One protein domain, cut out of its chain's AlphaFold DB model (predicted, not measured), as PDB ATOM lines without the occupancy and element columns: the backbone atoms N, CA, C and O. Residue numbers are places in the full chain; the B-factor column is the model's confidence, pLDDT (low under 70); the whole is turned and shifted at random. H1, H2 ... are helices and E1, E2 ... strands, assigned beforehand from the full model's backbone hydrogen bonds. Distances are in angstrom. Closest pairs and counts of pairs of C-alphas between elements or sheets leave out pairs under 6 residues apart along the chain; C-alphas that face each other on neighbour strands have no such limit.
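This is residues 3 to 72 of the 72 residues of an uncharacterized protein of Gongylonema pulchrum (UniProt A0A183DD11). With little regular structure, the domain is a long two-stranded hairpin, E2 and E3, beside a winding unnamed stretch, residues 12 to 38, with E1 and the short H1 toward opposite ends of the long axis. The hairpin's tip, residues 58 to 63, sticks out. The 70 printed residues include, in order, E1, H1, E2 and E3, with 25 residues in named elements, mostly strand; E2 and E3 are antiparallel. The whole is flat, 47 by 38 by 19 A, and only just loose, close to extended, with a radius of gyration of the C-alphas of 16.1 A.

E2, residues 50 to 58, begins at C-alpha 50 (-16.992, -29.198, 33.529); E3, residues 63 to 71, ends at C-alpha 71 (-13.518, -25.400, 31.848). Each measures 25.8 A. E1 is residues 9 to 11, 6.1 A; H1 is residues 39 to 42, 4.7 A.

In the hairpin, directions differ by 162 degrees; N 54 and O 67, 2.8 A apart, are within hydrogen-bond range. E1 pairs with no named strand, but residues 3 to 4 pair antiparallel with its residues 9 to 10. E1 is apart from E2, E3 and H1; H1 is apart from E3. H1 is too short for an O i to N i+4 pair.

The C-alphas of Asp 7 and Val 44 are farthest apart, 48.0 A. The printed part has no cut. The E1 to H1 link is long, 27 residues. Residues 39 to 48 and 72 have pLDDT under 70.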
ATOM      1  N   TRP A   3     -40.727 -35.283  20.781       92.31
ATOM      2  CA  TRP A   3     -42.000 -34.614  20.526       92.31
ATOM      3  C   TRP A   3     -43.120 -35.361  21.236       92.31
ATOM      4  O   TRP A   3     -43.275 -36.571  21.062       92.31
ATOM      5  N   ASP A   4     -43.887 -34.632  22.038       95.25
ATOM      6  CA  ASP A   4     -45.068 -35.146  22.724       95.25
ATOM      7  C   ASP A   4     -46.297 -35.017  21.812       95.25
ATOM      8  O   ASP A   4     -46.617 -33.922  21.342       95.25
ATOM      9  N   HIS A   5     -46.962 -36.143  21.546       94.00
ATOM     10  CA  HIS A   5     -48.193 -36.234  20.756       94.00
ATOM     11  C   HIS A   5     -49.414 -36.616  21.615       94.00
ATOM     12  O   HIS A   5     -50.428 -37.070  21.085       94.00
ATOM     13  N   GLY A   6     -49.334 -36.439  22.937       94.81
ATOM     14  CA  GLY A   6     -50.389 -36.742  23.903       94.81
ATOM     15  C   GLY A   6     -50.384 -38.208  24.324       94.81
ATOM     16  O   GLY A   6     -50.065 -38.526  25.467       94.81
ATOM     17  N   ASP A   7     -50.695 -39.109  23.391       96.00
ATOM     18  CA  ASP A   7     -50.808 -40.548  23.681       96.00
ATOM     19  C   ASP A   7     -49.468 -41.289  23.566       96.00
ATOM     20  O   ASP A   7     -49.315 -42.421  24.033       96.00
ATOM     21  N   TYR A   8     -48.482 -40.670  22.917       91.88
ATOM     22  CA  TYR A   8     -47.150 -41.229  22.737       91.88
ATOM     23  C   TYR A   8     -46.102 -40.129  22.557       91.88
ATOM     24  O   TYR A   8     -46.405 -38.986  22.219       91.88
ATOM     25  N   ILE A   9     -44.839 -40.508  22.756       92.25
ATOM     26  CA  ILE A   9     -43.681 -39.633  22.563       92.25
ATOM     27  C   ILE A   9     -42.894 -40.135  21.356       92.25
ATOM     28  O   ILE A   9     -42.439 -41.281  21.332       92.25
ATOM     29  N   MET A  10     -42.688 -39.267  20.368       92.00
ATOM     30  CA  MET A  10     -41.754 -39.516  19.273       92.00
ATOM     31  C   MET A  10     -40.343 -39.140  19.712       92.00
ATOM     32  O   MET A  10     -40.053 -37.970  19.950       92.00
ATOM     33  N   ARG A  11     -39.455 -40.132  19.802       92.50
ATOM     34  CA  ARG A  11     -38.058 -39.938  20.214       92.50
ATOM     35  C   ARG A  11     -37.140 -39.874  18.999       92.50
ATOM     36  O   ARG A  11     -37.040 -40.833  18.231       92.50
ATOM     37  N   GLY A  12     -36.439 -38.752  18.843       93.00
ATOM     38  CA  GLY A  12     -35.439 -38.558  17.789       93.00
ATOM     39  C   GLY A  12     -34.032 -39.029  18.174       93.00
ATOM     40  O   GLY A  12     -33.139 -38.995  17.335       93.00
ATOM     41  N   GLY A  13     -33.812 -39.426  19.433       93.31
ATOM     42  CA  GLY A  13     -32.512 -39.827  19.978       93.31
ATOM     43  C   GLY A  13     -32.566 -41.180  20.699       93.31
ATOM     44  O   GLY A  13     -33.005 -42.155  20.082       93.31
ATOM     45  N   PRO A  14     -32.124 -41.276  21.970       93.06
ATOM     46  CA  PRO A  14     -32.236 -42.508  22.747       93.06
ATOM     47  C   PRO A  14     -33.699 -42.938  22.874       93.06
ATOM     48  O   PRO A  14     -34.566 -42.126  23.190       93.06
ATOM     49  N   VAL A  15     -33.993 -44.218  22.649       92.25
ATOM     50  CA  VAL A  15     -35.384 -44.711  22.609       92.25
ATOM     51  C   VAL A  15     -36.001 -44.919  23.990       92.25
ATOM     52  O   VAL A  15     -37.184 -45.235  24.070       92.25
ATOM     53  N   LYS A  16     -35.235 -44.755  25.073       90.69
ATOM     54  CA  LYS A  16     -35.664 -44.787  26.483       90.69
ATOM     55  C   LYS A  16     -34.609 -44.105  27.366       90.69
ATOM     56  O   LYS A  16     -33.569 -43.684  26.869       90.69
ATOM     57  N   SER A  17     -34.875 -43.994  28.665       89.38
ATOM     58  CA  SER A  17     -33.883 -43.524  29.639       89.38
ATOM     59  C   SER A  17     -32.835 -44.602  29.921       89.38
ATOM     60  O   SER A  17     -33.164 -45.787  29.990       89.38
ATOM     61  N   TYR A  18     -31.589 -44.182  30.132       90.50
ATOM     62  CA  TYR A  18     -30.453 -45.063  30.403       90.50
ATOM     63  C   TYR A  18     -29.671 -44.574  31.621       90.50
ATOM     64  O   TYR A  18     -29.565 -43.372  31.861       90.50
ATOM     65  N   SER A  19     -29.099 -45.514  32.371       92.94
ATOM     66  CA  SER A  19     -28.112 -45.209  33.408       92.94
ATOM     67  C   SER A  19     -26.771 -44.824  32.780       92.94
ATOM     68  O   SER A  19     -26.437 -45.269  31.680       92.94
ATOM     69  N   VAL A  20     -25.968 -44.044  33.505       86.50
ATOM     70  CA  VAL A  20     -24.592 -43.725  33.098       86.50
ATOM     71  C   VAL A  20     -23.795 -45.020  32.893       86.50
ATOM     72  O   VAL A  20     -23.836 -45.916  33.733       86.50
ATOM     73  N   GLY A  21     -23.093 -45.120  31.760       90.38
ATOM     74  CA  GLY A  21     -22.297 -46.292  31.375       90.38
ATOM     75  C   GLY A  21     -23.067 -47.394  30.639       90.38
ATOM     76  O   GLY A  21     -22.443 -48.321  30.130       90.38
ATOM     77  N   ALA A  22     -24.397 -47.306  30.539       93.69
ATOM     78  CA  ALA A  22     -25.173 -48.230  29.718       93.69
ATOM     79  C   ALA A  22     -25.058 -47.885  28.224       93.69
ATOM     80  O   ALA A  22     -24.959 -46.715  27.855       93.69
ATOM     81  N   THR A  23     -25.133 -48.901  27.360       94.00
ATOM     82  CA  THR A  23     -25.198 -48.711  25.904       94.00
ATOM     83  C   THR A  23     -26.609 -48.273  25.495       94.00
ATOM     84  O   THR A  23     -27.551 -49.048  25.684       94.00
ATOM     85  N   PRO A  24     -26.788 -47.062  24.934       93.69
ATOM     86  CA  PRO A  24     -28.093 -46.607  24.482       93.69
ATOM     87  C   PRO A  24     -28.495 -47.261  23.155       93.69
ATOM     88  O   PRO A  24     -27.665 -47.481  22.272       93.69
ATOM     89  N   GLU A  25     -29.790 -47.514  22.993       94.69
ATOM     90  CA  GLU A  25     -30.401 -47.830  21.704       94.69
ATOM     91  C   GLU A  25     -30.922 -46.519  21.100       94.69
ATOM     92  O   GLU A  25     -31.592 -45.728  21.776       94.69
ATOM     93  N   TRP A  26     -30.604 -46.284  19.828       93.25
ATOM     94  CA  TRP A  26     -30.925 -45.047  19.119       93.25
ATOM     95  C   TRP A  26     -32.084 -45.246  18.150       93.25
ATOM     96  O   TRP A  26     -32.235 -46.304  17.539       93.25
ATOM     97  N   SER A  27     -32.896 -44.203  17.991       93.50
ATOM     98  CA  SER A  27     -33.944 -44.166  16.977       93.50
ATOM     99  C   SER A  27     -33.337 -44.271  15.574       93.50
ATOM    100  O   SER A  27     -32.548 -43.419  15.173       93.50
ATOM    101  N   ILE A  28     -33.723 -45.300  14.813       90.44
ATOM    102  CA  ILE A  28     -33.221 -45.547  13.447       90.44
ATOM    103  C   ILE A  28     -33.808 -44.593  12.398       90.44
ATOM    104  O   ILE A  28     -33.292 -44.501  11.288       90.44
ATOM    105  N   GLY A  29     -34.905 -43.903  12.728       89.50
ATOM    106  CA  GLY A  29     -35.615 -43.023  11.797       89.50
ATOM    107  C   GLY A  29     -34.989 -41.638  11.642       89.50
ATOM    108  O   GLY A  29     -35.379 -40.899  10.742       89.50
ATOM    109  N   TYR A  30     -34.038 -41.278  12.507       88.06
ATOM    110  CA  TYR A  30     -33.471 -39.934  12.564       88.06
ATOM    111  C   TYR A  30     -31.960 -40.004  12.784       88.06
ATOM    112  O   TYR A  30     -31.524 -40.726  13.675       88.06
ATOM    113  N   PRO A  31     -31.142 -39.251  12.032       90.44
ATOM    114  CA  PRO A  31     -29.744 -39.071  12.389       90.44
ATOM    115  C   PRO A  31     -29.634 -38.185  13.636       90.44
ATOM    116  O   PRO A  31     -30.307 -37.157  13.744       90.44
ATOM    117  N   GLN A  32     -28.757 -38.557  14.568       91.12
ATOM    118  CA  GLN A  32     -28.433 -37.729  15.728       91.12
ATOM    119  C   GLN A  32     -27.118 -36.985  15.513       91.12
ATOM    120  O   GLN A  32     -26.117 -37.563  15.090       91.12
ATOM    121  N   ALA A  33     -27.116 -35.692  15.834       89.75
ATOM    122  CA  ALA A  33     -25.900 -34.896  15.836       89.75
ATOM    123  C   ALA A  33     -25.057 -35.229  17.073       89.75
ATOM    124  O   ALA A  33     -25.574 -35.281  18.191       89.75
ATOM    125  N   VAL A  34     -23.754 -35.408  16.867       89.31
ATOM    126  CA  VAL A  34     -22.769 -35.605  17.932       89.31
ATOM    127  C   VAL A  34     -21.703 -34.532  17.786       89.31
ATOM    128  O   VAL A  34     -21.178 -34.320  16.693       89.31
ATOM    129  N   PHE A  35     -21.397 -33.844  18.882       86.94
ATOM    130  CA  PHE A  35     -20.245 -32.959  18.943       86.94
ATOM    131  C   PHE A  35     -19.052 -33.750  19.471       86.94
ATOM    132  O   PHE A  35     -19.083 -34.243  20.599       86.94
ATOM    133  N   PHE A  36     -18.011 -33.859  18.651       81.69
ATOM    134  CA  PHE A  36     -16.718 -34.374  19.075       81.69
ATOM    135  C   PHE A  36     -15.785 -33.207  19.353       81.69
ATOM    136  O   PHE A  36     -15.795 -32.198  18.648       81.69
ATOM    137  N   TYR A  37     -14.974 -33.362  20.389       75.06
ATOM    138  CA  TYR A  37     -13.953 -32.388  20.710       75.06
ATOM    139  C   TYR A  37     -12.902 -32.318  19.586       75.06
ATOM    140  O   TYR A  37     -12.487 -33.378  19.111       75.06
ATOM    141  N   PRO A  38     -12.467 -31.122  19.142       74.31
ATOM    142  CA  PRO A  38     -11.436 -31.011  18.114       74.31
ATOM    143  C   PRO A  38     -10.133 -31.695  18.554       74.31
ATOM    144  O   PRO A  38      -9.628 -31.434  19.647       74.31
ATOM    145  N   GLU A  39      -9.564 -32.552  17.700       66.75
ATOM    146  CA  GLU A  39      -8.364 -33.351  18.011       66.75
ATOM    147  C   GLU A  39      -7.155 -32.506  18.439       66.75
ATOM    148  O   GLU A  39      -6.385 -32.911  19.312       66.75
ATOM    149  N   GLU A  40      -7.025 -31.301  17.881       63.22
ATOM    150  CA  GLU A  40      -5.975 -30.327  18.209       63.22
ATOM    151  C   GLU A  40      -5.950 -29.973  19.700       63.22
ATOM    152  O   GLU A  40      -4.900 -29.647  20.248       63.22
ATOM    153  N   GLN A  41      -7.094 -30.090  20.374       58.53
ATOM    154  CA  GLN A  41      -7.217 -29.864  21.804       58.53
ATOM    155  C   GLN A  41      -7.283 -31.180  22.607       58.53
ATOM    156  O   GLN A  41      -6.992 -31.182  23.799       58.53
ATOM    157  N   ALA A  42      -7.612 -32.313  21.972       55.84
ATOM    158  CA  ALA A  42      -7.719 -33.631  22.611       55.84
ATOM    159  C   ALA A  42      -6.360 -34.253  22.998       55.84
ATOM    160  O   ALA A  42      -6.298 -35.129  23.860       55.84
ATOM    161  N   SER A  43      -5.272 -33.818  22.352       52.50
ATOM    162  CA  SER A  43      -3.902 -34.279  22.636       52.50
ATOM    163  C   SER A  43      -3.305 -33.689  23.920       52.50
ATOM    164  O   SER A  43      -2.376 -34.259  24.500       52.50
ATOM    165  N   VAL A  44      -3.867 -32.583  24.411       55.56
ATOM    166  CA  VAL A  44      -3.630 -32.099  25.767       55.56
ATOM    167  C   VAL A  44      -4.565 -32.907  26.657       55.56
ATOM    168  O   VAL A  44      -5.776 -32.868  26.466       55.56
ATOM    169  N   LYS A  45      -4.028 -33.666  27.620       56.09
ATOM    170  CA  LYS A  45      -4.823 -34.207  28.734       56.09
ATOM    171  C   LYS A  45      -5.429 -33.015  29.474       56.09
ATOM    172  O   LYS A  45      -4.829 -32.484  30.401       56.09
ATOM    173  N   LEU A  46      -6.566 -32.537  28.997       58.78
ATOM    174  CA  LEU A  46      -7.321 -31.500  29.656       58.78
ATOM    175  C   LEU A  46      -8.039 -32.187  30.804       58.78
ATOM    176  O   LEU A  46      -8.810 -33.126  30.598       58.78
ATOM    177  N   ASP A  47      -7.734 -31.737  32.014       68.75
ATOM    178  CA  ASP A  47      -8.472 -32.110  33.211       68.75
ATOM    179  C   ASP A  47      -9.797 -31.333  33.178       68.75
ATOM    180  O   ASP A  47      -9.976 -30.321  33.846       68.75
ATOM    181  N   ILE A  48     -10.678 -31.716  32.250       68.69
ATOM    182  CA  ILE A  48     -11.973 -31.067  32.054       68.69
ATOM    183  C   ILE A  48     -12.884 -31.563  33.168       68.69
ATOM    184  O   ILE A  48     -13.394 -32.683  33.105       68.69
ATOM    185  N   SER A  49     -13.103 -30.730  34.178       73.19
ATOM    186  CA  SER A  49     -14.066 -31.030  35.235       73.19
ATOM    187  C   SER A  49     -15.499 -30.709  34.801       73.19
ATOM    188  O   SER A  49     -16.440 -31.369  35.247       73.19
ATOM    189  N   THR A  50     -15.675 -29.723  33.908       82.06
ATOM    190  CA  THR A  50     -16.992 -29.198  33.529       82.06
ATOM    191  C   THR A  50     -17.087 -28.866  32.038       82.06
ATOM    192  O   THR A  50     -16.194 -28.263  31.444       82.06
ATOM    193  N   VAL A  51     -18.226 -29.215  31.431       84.94
ATOM    194  CA  VAL A  51     -18.605 -28.779  30.080       84.94
ATOM    195  C   VAL A  51     -19.853 -27.913  30.179       84.94
ATOM    196  O   VAL A  51     -20.898 -28.373  30.638       84.94
ATOM    197  N   THR A  52     -19.762 -26.675  29.699       89.62
ATOM    198  CA  THR A  52     -20.892 -25.746  29.629       89.62
ATOM    199  C   THR A  52     -21.417 -25.678  28.197       89.62
ATOM    200  O   THR A  52     -20.717 -25.244  27.282       89.62
ATOM    201  N   ILE A  53     -22.680 -26.065  27.996       91.81
ATOM    202  CA  ILE A  53     -23.366 -25.985  26.700       91.81
ATOM    203  C   ILE A  53     -24.432 -24.893  26.774       91.81
ATOM    204  O   ILE A  53     -25.443 -25.037  27.456       91.81
ATOM    205  N   SER A  54     -24.217 -23.800  26.047       94.12
ATOM    206  CA  SER A  54     -25.217 -22.751  25.839       94.12
ATOM    207  C   SER A  54     -25.927 -22.966  24.505       94.12
ATOM    208  O   SER A  54     -25.275 -23.159  23.478       94.12
ATOM    209  N   MET A  55     -27.258 -22.894  24.510       94.81
ATOM    210  CA  MET A  55     -28.095 -23.074  23.324       94.81
ATOM    211  C   MET A  55     -29.023 -21.874  23.142       94.81
ATOM    212  O   MET A  55     -29.663 -21.434  24.094       94.81
ATOM    213  N   ALA A  56     -29.122 -21.368  21.914       94.81
ATOM    214  CA  ALA A  56     -30.055 -20.306  21.550       94.81
ATOM    215  C   ALA A  56     -30.787 -20.654  20.251       94.81
ATOM    216  O   ALA A  56     -30.153 -20.986  19.249       94.81
ATOM    217  N   TYR A  57     -32.118 -20.551  20.253       94.69
ATOM    218  CA  TYR A  57     -32.911 -20.642  19.030       94.69
ATOM    219  C   TYR A  57     -32.983 -19.276  18.353       94.69
ATOM    220  O   TYR A  57     -33.421 -18.292  18.951       94.69
ATOM    221  N   ARG A  58     -32.539 -19.218  17.101       93.00
ATOM    222  CA  ARG A  58     -32.578 -18.029  16.258       93.00
ATOM    223  C   ARG A  58     -33.690 -18.174  15.231       93.00
ATOM    224  O   ARG A  58     -33.542 -18.911  14.258       93.00
ATOM    225  N   ASN A  59     -34.801 -17.477  15.480       91.50
ATOM    226  CA  ASN A  59     -36.026 -17.563  14.681       91.50
ATOM    227  C   ASN A  59     -35.836 -17.045  13.245       91.50
ATOM    228  O   ASN A  59     -36.377 -17.607  12.306       91.50
ATOM    229  N   ASP A  60     -35.006 -16.017  13.060       92.56
ATOM    230  CA  ASP A  60     -34.690 -15.432  11.751       92.56
ATOM    231  C   ASP A  60     -33.997 -16.408  10.787       92.56
ATOM    232  O   ASP A  60     -34.041 -16.221   9.575       92.56
ATOM    233  N   MET A  61     -33.360 -17.448  11.324       88.12
ATOM    234  CA  MET A  61     -32.666 -18.472  10.545       88.12
ATOM    235  C   MET A  61     -33.246 -19.871  10.748       88.12
ATOM    236  O   MET A  61     -32.695 -20.823  10.199       88.12
ATOM    237  N   GLU A  62     -34.289 -19.997  11.575       94.25
ATOM    238  CA  GLU A  62     -34.879 -21.262  12.021       94.25
ATOM    239  C   GLU A  62     -33.828 -22.278  12.514       94.25
ATOM    240  O   GLU A  62     -33.889 -23.473  12.225       94.25
ATOM    241  N   ARG A  63     -32.816 -21.803  13.256       94.06
ATOM    242  CA  ARG A  63     -31.647 -22.610  13.655       94.06
ATOM    243  C   ARG A  63     -31.363 -22.551  15.147       94.06
ATOM    244  O   ARG A  63     -31.481 -21.506  15.783       94.06
ATOM    245  N   LEU A  64     -30.894 -23.674  15.687       94.06
ATOM    246  CA  LEU A  64     -30.278 -23.735  17.010       94.06
ATOM    247  C   LEU A  64     -28.784 -23.431  16.898       94.06
ATOM    248  O   LEU A  64     -28.068 -24.049  16.113       94.06
ATOM    249  N   HIS A  65     -28.324 -22.475  17.697       93.00
ATOM    250  CA  HIS A  65     -26.921 -22.126  17.844       93.00
ATOM    251  C   HIS A  65     -26.398 -22.693  19.154       93.00
ATOM    252  O   HIS A  65     -26.989 -22.467  20.211       93.00
ATOM    253  N   PHE A  66     -25.264 -23.379  19.070       92.19
ATOM    254  CA  PHE A  66     -24.585 -23.962  20.215       92.19
ATOM    255  C   PHE A  66     -23.275 -23.221  20.455       92.19
ATOM    256  O   PHE A  66     -22.478 -23.034  19.535       92.19
ATOM    257  N   ARG A  67     -23.044 -22.816  21.701       90.69
ATOM    258  CA  ARG A  67     -21.731 -22.413  22.200       90.69
ATOM    259  C   ARG A  67     -21.333 -23.414  23.270       90.69
ATOM    260  O   ARG A  67     -22.008 -23.518  24.291       90.69
ATOM    261  N   ILE A  68     -20.251 -24.136  23.019       88.69
ATOM    262  CA  ILE A  68     -19.731 -25.165  23.916       88.69
ATOM    263  C   ILE A  68     -18.411 -24.642  24.477       88.69
ATOM    264  O   ILE A  68     -17.537 -24.232  23.714       88.69
ATOM    265  N   VAL A  69     -18.313 -24.594  25.802       85.94
ATOM    266  CA  VAL A  69     -17.139 -24.130  26.545       85.94
ATOM    267  C   VAL A  69     -16.695 -25.248  27.479       85.94
ATOM    268  O   VAL A  69     -17.528 -25.923  28.083       85.94
ATOM    269  N   PHE A  70     -15.386 -25.448  27.558       79.19
ATOM    270  CA  PHE A  70     -14.747 -26.458  28.390       79.19
ATOM    271  C   PHE A  70     -13.925 -25.731  29.445       79.19
ATOM    272  O   PHE A  70     -13.067 -24.926  29.082       79.19
ATOM    273  N   ASP A  71     -14.194 -26.020  30.713       76.88
ATOM    274  CA  ASP A  71     -13.518 -25.400  31.848       76.88
ATOM    275  C   ASP A  71     -12.786 -26.482  32.661       76.88
ATOM    276  O   ASP A  71     -13.232 -27.634  32.741       76.88
ATOM    277  N   SER A  72     -11.630 -26.108  33.216       66.25
ATOM    278  CA  SER A  72     -10.803 -26.952  34.094       66.25
ATOM    279  C   SER A  72     -11.254 -26.828  35.541       66.25
ATOM    280  O   SER A  72     -11.396 -25.677  36.005       66.25
TER     281      SER A  72